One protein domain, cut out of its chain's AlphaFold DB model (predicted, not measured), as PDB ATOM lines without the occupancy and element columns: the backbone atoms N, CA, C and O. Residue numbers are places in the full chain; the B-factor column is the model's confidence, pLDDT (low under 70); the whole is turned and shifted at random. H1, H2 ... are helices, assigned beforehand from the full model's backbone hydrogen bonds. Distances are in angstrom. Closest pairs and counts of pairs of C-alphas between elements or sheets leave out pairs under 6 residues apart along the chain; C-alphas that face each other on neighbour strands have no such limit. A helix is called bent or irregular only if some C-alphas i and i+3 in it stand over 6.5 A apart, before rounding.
ATOM      1  N   TRP A  16     -39.936 -17.198   8.205       95.62
ATOM      2  CA  TRP A  16     -40.523 -18.500   7.915       95.62
ATOM      3  C   TRP A  16     -39.622 -19.614   8.445       95.62
ATOM      4  O   TRP A  16     -38.490 -19.780   7.996       95.62
ATOM      5  N   THR A  17     -40.132 -20.399   9.392       94.31
ATOM      6  CA  THR A  17     -39.384 -21.494  10.036       94.31
ATOM      7  C   THR A  17     -39.724 -22.877   9.483       94.31
ATOM      8  O   THR A  17     -39.127 -23.865   9.903       94.31
ATOM      9  N   GLY A  18     -40.698 -22.971   8.573       91.81
ATOM     10  CA  GLY A  18     -41.063 -24.217   7.901       91.81
ATOM     11  C   GLY A  18     -40.175 -24.521   6.694       91.81
ATOM     12  O   GLY A  18     -39.307 -23.736   6.309       91.81
ATOM     13  N   ASN A  19     -40.445 -25.642   6.024       94.25
ATOM     14  CA  ASN A  19     -39.749 -25.965   4.782       94.25
ATOM     15  C   ASN A  19     -40.170 -25.010   3.655       94.25
ATOM     16  O   ASN A  19     -41.286 -24.489   3.633       94.25
ATOM     17  N   ILE A  20     -39.301 -24.822   2.661       94.69
ATOM     18  CA  ILE A  20     -39.614 -23.988   1.491       94.69
ATOM     19  C   ILE A  20     -40.795 -24.551   0.673       94.69
ATOM     20  O   ILE A  20     -41.588 -23.785   0.130       94.69
ATOM     21  N   SER A  21     -40.965 -25.879   0.637       95.81
ATOM     22  CA  SER A  21     -42.136 -26.531   0.033       95.81
ATOM     23  C   SER A  21     -43.435 -26.188   0.757       95.81
ATOM     24  O   SER A  21     -44.488 -26.098   0.126       95.81
ATOM     25  N   ASP A  22     -43.356 -25.977   2.071       95.94
ATOM     26  CA  ASP A  22     -44.510 -25.635   2.897       95.94
ATOM     27  C   ASP A  22     -44.946 -24.195   2.613       95.94
ATOM     28  O   ASP A  22     -46.130 -23.945   2.395       95.94
ATOM     29  N   LEU A  23     -43.980 -23.272   2.506       95.62
ATOM     30  CA  LEU A  23     -44.234 -21.890   2.095       95.62
ATOM     31  C   LEU A  23     -44.828 -21.832   0.686       95.62
ATOM     32  O   LEU A  23     -45.849 -21.187   0.477       95.62
ATOM     33  N   TYR A  24     -44.234 -22.545  -0.274       95.38
ATOM     34  CA  TYR A  24     -44.768 -22.640  -1.635       95.38
ATOM     35  C   TYR A  24     -46.241 -23.059  -1.634       95.38
ATOM     36  O   TYR A  24     -47.079 -22.396  -2.248       95.38
ATOM     37  N   TYR A  25     -46.568 -24.141  -0.922       95.81
ATOM     38  CA  TYR A  25     -47.926 -24.661  -0.919       95.81
ATOM     39  C   TYR A  25     -48.903 -23.722  -0.208       95.81
ATOM     40  O   TYR A  25     -49.999 -23.488  -0.713       95.81
ATOM     41  N   PHE A  26     -48.481 -23.110   0.900       94.31
ATOM     42  CA  PHE A  26     -49.253 -22.089   1.602       94.31
ATOM     43  C   PHE A  26     -49.644 -20.926   0.675       94.31
ATOM     44  O   PHE A  26     -50.821 -20.580   0.597       94.31
ATOM     45  N   ILE A  27     -48.684 -20.381  -0.082       92.31
ATOM     46  CA  ILE A  27     -48.913 -19.270  -1.021       92.31
ATOM     47  C   ILE A  27     -49.879 -19.668  -2.144       92.31
ATOM     48  O   ILE A  27     -50.784 -18.904  -2.483       92.31
ATOM     49  N   ILE A  28     -49.742 -20.880  -2.693       91.75
ATOM     50  CA  ILE A  28     -50.677 -21.404  -3.699       91.75
ATOM     51  C   ILE A  28     -52.101 -21.482  -3.141       91.75
ATOM     52  O   ILE A  28     -53.039 -21.069  -3.824       91.75
ATOM     53  N   LEU A  29     -52.267 -21.965  -1.909       92.06
ATOM     54  CA  LEU A  29     -53.575 -22.088  -1.269       92.06
ATOM     55  C   LEU A  29     -54.241 -20.723  -1.071       92.06
ATOM     56  O   LEU A  29     -55.386 -20.545  -1.478       92.06
ATOM     57  N   ILE A  30     -53.530 -19.744  -0.506       89.31
ATOM     58  CA  ILE A  30     -54.117 -18.428  -0.207       89.31
ATOM     59  C   ILE A  30     -54.436 -17.608  -1.466       89.31
ATOM     60  O   ILE A  30     -55.403 -16.848  -1.445       89.31
ATOM     61  N   HIS A  31     -53.675 -17.772  -2.559       85.00
ATOM     62  CA  HIS A  31     -53.889 -17.033  -3.812       85.00
ATOM     63  C   HIS A  31     -54.843 -17.720  -4.794       85.00
ATOM     64  O   HIS A  31     -55.564 -17.031  -5.512       85.00
ATOM     65  N   ASN A  32     -54.806 -19.052  -4.904       85.69
ATOM     66  CA  ASN A  32     -55.536 -19.770  -5.952       85.69
ATOM     67  C   ASN A  32     -56.763 -20.509  -5.429       85.69
ATOM     68  O   ASN A  32     -57.785 -20.490  -6.105       85.69
ATOM     69  N   GLU A  33     -56.657 -21.174  -4.277       86.31
ATOM     70  CA  GLU A  33     -57.741 -22.019  -3.760       86.31
ATOM     71  C   GLU A  33     -58.712 -21.208  -2.899       86.31
ATOM     72  O   GLU A  33     -59.907 -21.189  -3.173       86.31
ATOM     73  N   PHE A  34     -58.200 -20.495  -1.896       85.56
ATOM     74  CA  PHE A  34     -59.033 -19.738  -0.960       85.56
ATOM     75  C   PHE A  34     -59.218 -18.275  -1.351       85.56
ATOM     76  O   PHE A  34     -60.143 -17.643  -0.858       85.56
ATOM     77  N   GLN A  35     -58.350 -17.730  -2.214       83.12
ATOM     78  CA  GLN A  35     -58.405 -16.333  -2.680       83.12
ATOM     79  C   GLN A  35     -58.520 -15.300  -1.536       83.12
ATOM     80  O   GLN A  35     -59.060 -14.212  -1.706       83.12
ATOM     81  N   THR A  36     -57.965 -15.639  -0.367       78.50
ATOM     82  CA  THR A  36     -57.934 -14.805   0.856       78.50
ATOM     83  C   THR A  36     -57.126 -13.515   0.694       78.50
ATOM     84  O   THR A  36     -57.171 -12.626   1.543       78.50
ATOM     85  N   VAL A  37     -56.348 -13.427  -0.384       76.12
ATOM     86  CA  VAL A  37     -55.530 -12.276  -0.746       76.12
ATOM     87  C   VAL A  37     -55.859 -11.859  -2.171       76.12
ATOM     88  O   VAL A  37     -56.185 -12.693  -3.019       76.12
ATOM     89  N   GLU A  38     -55.752 -10.560  -2.439       77.25
ATOM     90  CA  GLU A  38     -55.969 -10.016  -3.774       77.25
ATOM     91  C   GLU A  38     -55.055 -10.707  -4.801       77.25
ATOM     92  O   GLU A  38     -53.928 -11.122  -4.509       77.25
ATOM     93  N   SER A  39     -55.554 -10.884  -6.024       71.44
ATOM     94  CA  SER A  39     -54.797 -11.551  -7.079       71.44
ATOM     95  C   SER A  39     -53.688 -10.637  -7.606       71.44
ATOM     96  O   SER A  39     -53.907  -9.837  -8.508       71.44
ATOM     97  N   ILE A  40     -52.463 -10.833  -7.115       76.88
ATOM     98  CA  ILE A  40     -51.257 -10.113  -7.565       76.88
ATOM     99  C   ILE A  40     -50.486 -10.948  -8.604       76.88
ATOM    100  O   ILE A  40     -49.262 -11.066  -8.577       76.88
ATOM    101  N   LYS A  41     -51.191 -11.626  -9.515       73.88
ATOM    102  CA  LYS A  41     -50.540 -12.355 -10.618       73.88
ATOM    103  C   LYS A  41     -49.995 -11.340 -11.635       73.88
ATOM    104  O   LYS A  41     -50.725 -10.415 -11.975       73.88
ATOM    105  N   PRO A  42     -48.755 -11.491 -12.144       75.31
ATOM    106  CA  PRO A  42     -47.809 -12.607 -11.968       75.31
ATOM    107  C   PRO A  42     -46.843 -12.485 -10.768       75.31
ATOM    108  O   PRO A  42     -46.066 -13.406 -10.520       75.31
ATOM    109  N   TYR A  43     -46.884 -11.391 -10.009       83.94
ATOM    110  CA  TYR A  43     -45.855 -10.981  -9.044       83.94
ATOM    111  C   TYR A  43     -45.945 -11.594  -7.633       83.94
ATOM    112  O   TYR A  43     -45.082 -11.320  -6.804       83.94
ATOM    113  N   HIS A  44     -46.922 -12.457  -7.347       86.44
ATOM    114  CA  HIS A  44     -47.093 -13.105  -6.032       86.44
ATOM    115  C   HIS A  44     -45.815 -13.731  -5.437       86.44
ATOM    116  O   HIS A  44     -45.609 -13.650  -4.228       86.44
ATOM    117  N   TRP A  45     -44.909 -14.293  -6.249       91.06
ATOM    118  CA  TRP A  45     -43.627 -14.803  -5.739       91.06
ATOM    119  C   TRP A  45     -42.672 -13.704  -5.276       91.06
ATOM    120  O   TRP A  45     -41.995 -13.881  -4.270       91.06
ATOM    121  N   GLN A  46     -42.635 -12.565  -5.968       90.19
ATOM    122  CA  GLN A  46     -41.841 -11.413  -5.533       90.19
ATOM    123  C   GLN A  46     -42.406 -10.837  -4.235       90.19
ATOM    124  O   GLN A  46     -41.660 -10.609  -3.291       90.19
ATOM    125  N   VAL A  47     -43.733 -10.697  -4.156       88.12
ATOM    126  CA  VAL A  47     -44.417 -10.272  -2.927       88.12
ATOM    127  C   VAL A  47     -44.112 -11.236  -1.782       88.12
ATOM    128  O   VAL A  47     -43.749 -10.799  -0.698       88.12
ATOM    129  N   THR A  48     -44.153 -12.547  -2.030       91.50
ATOM    130  CA  THR A  48     -43.782 -13.561  -1.029       91.50
ATOM    131  C   THR A  48     -42.353 -13.349  -0.521       91.50
ATOM    132  O   THR A  48     -42.140 -13.359   0.685       91.50
ATOM    133  N   CYS A  49     -41.382 -13.109  -1.404       92.19
ATOM    134  CA  CYS A  49     -39.992 -12.857  -1.006       92.19
ATOM    135  C   CYS A  49     -39.794 -11.538  -0.243       92.19
ATOM    136  O   CYS A  49     -38.862 -11.436   0.550       92.19
ATOM    137  N   ASN A  50     -40.665 -10.548  -0.454       90.06
ATOM    138  CA  ASN A  50     -40.689  -9.322   0.346       90.06
ATOM    139  C   ASN A  50     -41.354  -9.558   1.710       90.06
ATOM    140  O   ASN A  50     -40.994  -8.929   2.702       90.06
ATOM    141  N   CYS A  51     -42.328 -10.472   1.765       90.50
ATOM    142  CA  CYS A  51     -43.098 -10.754   2.968       90.50
ATOM    143  C   CYS A  51     -42.419 -11.733   3.928       90.50
ATOM    144  O   CYS A  51     -42.654 -11.657   5.134       90.50
ATOM    145  N   PHE A  52     -41.601 -12.646   3.406       93.81
ATOM    146  CA  PHE A  52     -41.013 -13.743   4.162       93.81
ATOM    147  C   PHE A  52     -39.498 -13.804   3.983       93.81
ATOM    148  O   PHE A  52     -38.979 -13.702   2.872       93.81
ATOM    149  N   ILE A  53     -38.797 -14.049   5.087       95.75
ATOM    150  CA  ILE A  53     -37.349 -14.277   5.131       95.75
ATOM    151  C   ILE A  53     -37.042 -15.617   5.793       95.75
ATOM    152  O   ILE A  53     -37.865 -16.181   6.519       95.75
ATOM    153  N   LYS A  54     -35.850 -16.142   5.531       95.31
ATOM    154  CA  LYS A  54     -35.340 -17.358   6.164       95.31
ATOM    155  C   LYS A  54     -34.927 -17.091   7.619       95.31
ATOM    156  O   LYS A  54     -34.723 -15.935   7.998       95.31
ATOM    157  N   PRO A  55     -34.744 -18.145   8.438       95.00
ATOM    158  CA  PRO A  55     -34.289 -18.003   9.826       95.00
ATOM    159  C   PRO A  55     -32.936 -17.301   9.986       95.00
ATOM    160  O   PRO A  55     -32.683 -16.701  11.024       95.00
ATOM    161  N   ASP A  56     -32.082 -17.355   8.963       93.69
ATOM    162  CA  ASP A  56     -30.782 -16.674   8.919       93.69
ATOM    163  C   ASP A  56     -30.873 -15.188   8.517       93.69
ATOM    164  O   ASP A  56     -29.854 -14.507   8.421       93.69
ATOM    165  N   GLY A  57     -32.083 -14.674   8.274       92.25
ATOM    166  CA  GLY A  57     -32.330 -13.302   7.839       92.25
ATOM    167  C   GLY A  57     -32.202 -13.076   6.331       92.25
ATOM    168  O   GLY A  57     -32.447 -11.964   5.869       92.25
ATOM    169  N   THR A  58     -31.850 -14.098   5.544       94.12
ATOM    170  CA  THR A  58     -31.740 -13.975   4.084       94.12
ATOM    171  C   THR A  58     -33.099 -14.083   3.395       94.12
ATOM    172  O   THR A  58     -34.012 -14.771   3.858       94.12
ATOM    173  N   SER A  59     -33.237 -13.431   2.243       93.56
ATOM    174  CA  SER A  59     -34.439 -13.535   1.413       93.56
ATOM    175  C   SER A  59     -34.543 -14.894   0.709       93.56
ATOM    176  O   SER A  59     -33.555 -15.603   0.478       93.56
ATOM    177  N   PHE A  60     -35.771 -15.267   0.354       94.94
ATOM    178  CA  PHE A  60     -36.021 -16.347  -0.598       94.94
ATOM    179  C   PHE A  60     -35.813 -15.867  -2.034       94.94
ATOM    180  O   PHE A  60     -36.017 -14.696  -2.342       94.94
ATOM    181  N   GLU A  61     -35.512 -16.801  -2.932       94.44
ATOM    182  CA  GLU A  61     -35.460 -16.532  -4.368       94.44
ATOM    183  C   GLU A  61     -36.783 -16.932  -5.044       94.44
ATOM    184  O   GLU A  61     -37.206 -18.091  -4.916       94.44
ATOM    185  N   PRO A  62     -37.434 -16.045  -5.824       92.88
ATOM    186  CA  PRO A  62     -38.693 -16.363  -6.502       92.88
ATOM    187  C   PRO A  62     -38.603 -17.604  -7.403       92.88
ATOM    188  O   PRO A  62     -39.554 -18.377  -7.525       92.88
ATOM    189  N   THR A  63     -37.449 -17.818  -8.042       92.94
ATOM    190  CA  THR A  63     -37.189 -18.975  -8.912       92.94
ATOM    191  C   THR A  63     -37.078 -20.288  -8.137       92.94
ATOM    192  O   THR A  63     -37.504 -21.338  -8.628       92.94
ATOM    193  N   GLN A  64     -36.557 -20.233  -6.914       93.50
ATOM    194  CA  GLN A  64     -36.476 -21.378  -6.017       93.50
ATOM    195  C   GLN A  64     -37.851 -21.719  -5.431       93.50
ATOM    196  O   GLN A  64     -38.202 -22.893  -5.355       93.50
ATOM    197  N   LEU A  65     -38.651 -20.712  -5.066       92.44
ATOM    198  CA  LEU A  65     -40.014 -20.917  -4.564       92.44
ATOM    199  C   LEU A  65     -40.921 -21.532  -5.629       92.44
ATOM    200  O   LEU A  65     -41.535 -22.566  -5.388       92.44
ATOM    201  N   LYS A  66     -40.950 -20.957  -6.838       90.56
ATOM    202  CA  LYS A  66     -41.826 -21.437  -7.921       90.56
ATOM    203  C   LYS A  66     -41.504 -22.858  -8.403       90.56
ATOM    204  O   LYS A  66     -42.328 -23.456  -9.086       90.56
ATOM    205  N   SER A  67     -40.304 -23.370  -8.113       94.19
ATOM    206  CA  SER A  67     -39.862 -24.718  -8.501       94.19
ATOM    207  C   SER A  67     -40.130 -25.781  -7.433       94.19
ATOM    208  O   SER A  67     -39.869 -26.963  -7.670       94.19
ATOM    209  N   GLN A  68     -40.667 -25.389  -6.272       95.75
ATOM    210  CA  GLN A  68     -41.062 -26.338  -5.241       95.75
ATOM    211  C   GLN A  68     -42.268 -27.179  -5.665       95.75
ATOM    212  O   GLN A  68     -43.027 -26.845  -6.574       95.75
ATOM    213  N   LYS A  69     -42.426 -28.310  -4.979       93.81
ATOM    214  CA  LYS A  69     -43.537 -29.245  -5.159       93.81
ATOM    215  C   LYS A  69     -44.381 -29.295  -3.892       93.81
ATOM    216  O   LYS A  69     -43.954 -28.835  -2.835       93.81
ATOM    217  N   LEU A  70     -45.558 -29.908  -4.012       92.75
ATOM    218  CA  LEU A  70     -46.422 -30.212  -2.877       92.75
ATOM    219  C   LEU A  70     -45.619 -30.934  -1.770       92.75
ATOM    220  O   LEU A  70     -44.944 -31.930  -2.068       92.75
ATOM    221  N   PRO A  71     -45.672 -30.464  -0.513       93.44
ATOM    222  CA  PRO A  71     -44.981 -31.116   0.587       93.44
ATOM    223  C   PRO A  71     -45.610 -32.475   0.894       93.44
ATOM    224  O   PRO A  71     -46.827 -32.626   0.916       93.44
ATOM    225  N   LYS A  72     -44.779 -33.484   1.165       89.19
ATOM    226  CA  LYS A  72     -45.260 -34.856   1.412       89.19
ATOM    227  C   LYS A  72     -45.860 -35.054   2.804       89.19
ATOM    228  O   LYS A  72     -46.730 -35.896   2.968       89.19
ATOM    229  N   GLN A  73     -45.351 -34.331   3.798       90.31
ATOM    230  CA  GLN A  73     -45.691 -34.552   5.209       90.31
ATOM    231  C   GLN A  73     -46.715 -33.536   5.721       90.31
ATOM    232  O   GLN A  73     -47.662 -33.907   6.404       90.31
ATOM    233  N   ASN A  74     -46.553 -32.263   5.351       93.06
ATOM    234  CA  ASN A  74     -47.286 -31.163   5.979       93.06
ATOM    235  C   ASN A  74     -48.450 -30.621   5.135       93.06
ATOM    236  O   ASN A  74     -49.113 -29.686   5.578       93.06
ATOM    237  N   ALA A  75     -48.725 -31.176   3.946       93.06
ATOM    238  CA  ALA A  75     -49.735 -30.633   3.029       93.06
ATOM    239  C   ALA A  75     -51.111 -30.462   3.691       93.06
ATOM    240  O   ALA A  75     -51.657 -29.363   3.683       93.06
ATOM    241  N   GLU A  76     -51.638 -31.506   4.331       93.38
ATOM    242  CA  GLU A  76     -52.957 -31.453   4.979       93.38
ATOM    243  C   GLU A  76     -53.022 -30.411   6.103       93.38
ATOM    244  O   GLU A  76     -53.991 -29.659   6.220       93.38
ATOM    245  N   MET A  77     -51.960 -30.316   6.908       94.06
ATOM    246  CA  MET A  77     -51.869 -29.320   7.975       94.06
ATOM    247  C   MET A  77     -51.863 -27.900   7.404       94.06
ATOM    248  O   MET A  77     -52.617 -27.050   7.877       94.06
ATOM    249  N   ILE A  78     -51.049 -27.648   6.378       93.19
ATOM    250  CA  ILE A  78     -50.957 -26.337   5.727       93.19
ATOM    251  C   ILE A  78     -52.302 -25.971   5.110       93.19
ATOM    252  O   ILE A  78     -52.786 -24.868   5.333       93.19
ATOM    253  N   LYS A  79     -52.953 -26.907   4.410       92.75
ATOM    254  CA  LYS A  79     -54.279 -26.699   3.821       92.75
ATOM    255  C   LYS A  79     -55.317 -26.314   4.868       92.75
ATOM    256  O   LYS A  79     -56.035 -25.330   4.687       92.75
ATOM    257  N   LYS A  80     -55.355 -27.046   5.984       92.00
ATOM    258  CA  LYS A  80     -56.244 -26.743   7.108       92.00
ATOM    259  C   LYS A  80     -55.986 -25.343   7.659       92.00
ATOM    260  O   LYS A  80     -56.936 -24.583   7.812       92.00
ATOM    261  N   VAL A  81     -54.731 -24.976   7.919       89.31
ATOM    262  CA  VAL A  81     -54.390 -23.642   8.443       89.31
ATOM    263  C   VAL A  81     -54.753 -22.544   7.444       89.31
ATOM    264  O   VAL A  81     -55.364 -21.554   7.836       89.31
ATOM    265  N   SER A  82     -54.458 -22.730   6.159       88.06
ATOM    266  CA  SER A  82     -54.809 -21.769   5.110       88.06
ATOM    267  C   SER A  82     -56.318 -21.536   4.999       88.06
ATOM    268  O   SER A  82     -56.731 -20.401   4.790       88.06
ATOM    269  N   SER A  83     -57.151 -22.567   5.195       87.88
ATOM    270  CA  SER A  83     -58.615 -22.407   5.166       87.88
ATOM    271  C   SER A  83     -59.179 -21.558   6.312       87.88
ATOM    272  O   SER A  83     -60.273 -21.018   6.181       87.88
ATOM    273  N   LEU A  84     -58.437 -21.405   7.416       87.06
ATOM    274  CA  LEU A  84     -58.842 -20.586   8.567       87.06
ATOM    275  C   LEU A  84     -58.572 -19.087   8.362       87.06
ATOM    276  O   LEU A  84     -58.859 -18.291   9.254       87.06
ATOM    277  N   LEU A  85     -57.970 -18.700   7.233       77.88
ATOM    278  CA  LEU A  85     -57.708 -17.299   6.893       77.88
ATOM    279  C   LEU A  85     -58.900 -16.603   6.212       77.88
ATOM    280  O   LEU A  85     -58.827 -15.391   6.008       77.88
TER     281      LEU A  85
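This is residues 16 to 85 of the 86 residues of an uncharacterized protein of Bacteroidales bacterium (UniProt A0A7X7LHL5). The longest helix, H1, runs through the middle of a rounded body, with H4 packed on it at a steep angle and the short helix H3 packed near its beginning, on a side away from H4. H2 packs on H3 and comes near H1, while the chain between the helices runs in loops round the outside. The printed part has 70 residues with four named helices, in the order H1, H2, H3, H4, and no named strand; the class is all helix. The whole is compact, with a radius of gyration of the C-alphas of 11.5 A and spans of 28 by 28 by 19 A.

H1, residues 20 to 33, is the longest helix. H4, residues 75 to 83, touches it, and the closest C-alphas, those of Phe 26 and Ile 78, are 6.2 A apart. H1 and H4 run the same way at a steep tilt of 43 degrees. H3, residues 62 to 66, touches H1 at residues 20 to 24 of H1 alone; the closest C-alphas are those of Tyr 24 and Leu 65, 5.8 A apart. H2, residues 44 to 51, touches H3, with the C-alphas of Trp 45 and Pro 62 closest at 5.2 A. H1 and H2 are close but not clearly touching: the closest C-alphas, those of Ile 27 and Thr 48, are 7.7 A apart. They run opposite ways at a steep tilt of 58 degrees. H4 is apart from H2 and from H3. In H1, H2, H3 and H4 every pair of O i and N i+4 is within hydrogen-bond range.

H1 begins at C-alpha 20, at (-39.614, -23.988, 1.491), and ends at C-alpha 33, at (-57.741, -22.019, -3.760), 19.0 A away. It is neither bent nor irregular, but only just: C-alphas 30 and 33 are 6.2 A apart. H4, from Ala 75 to Ser 83, measures 12.3 A from first to last C-alpha and ends at (-58.615, -22.407, 5.166). H2, from His 44 to Cys 51, measures 10.1 A. H3, from Pro 62 to Lys 66, has five residues.

The two C-alphas farthest apart are those of Glu 33 and Asp 56, at 30.3 A. The first and last printed C-alphas, those of Trp 16 and Leu 85, are 17.3 A apart. The links from H1 to H2, from H2 to H3 and from H3 to H4 are short, with 10, 10 and 8 residues. The printed part has no cut. The mean pLDDT of the printed part of this model is 90.1, and no printed residue is under 70.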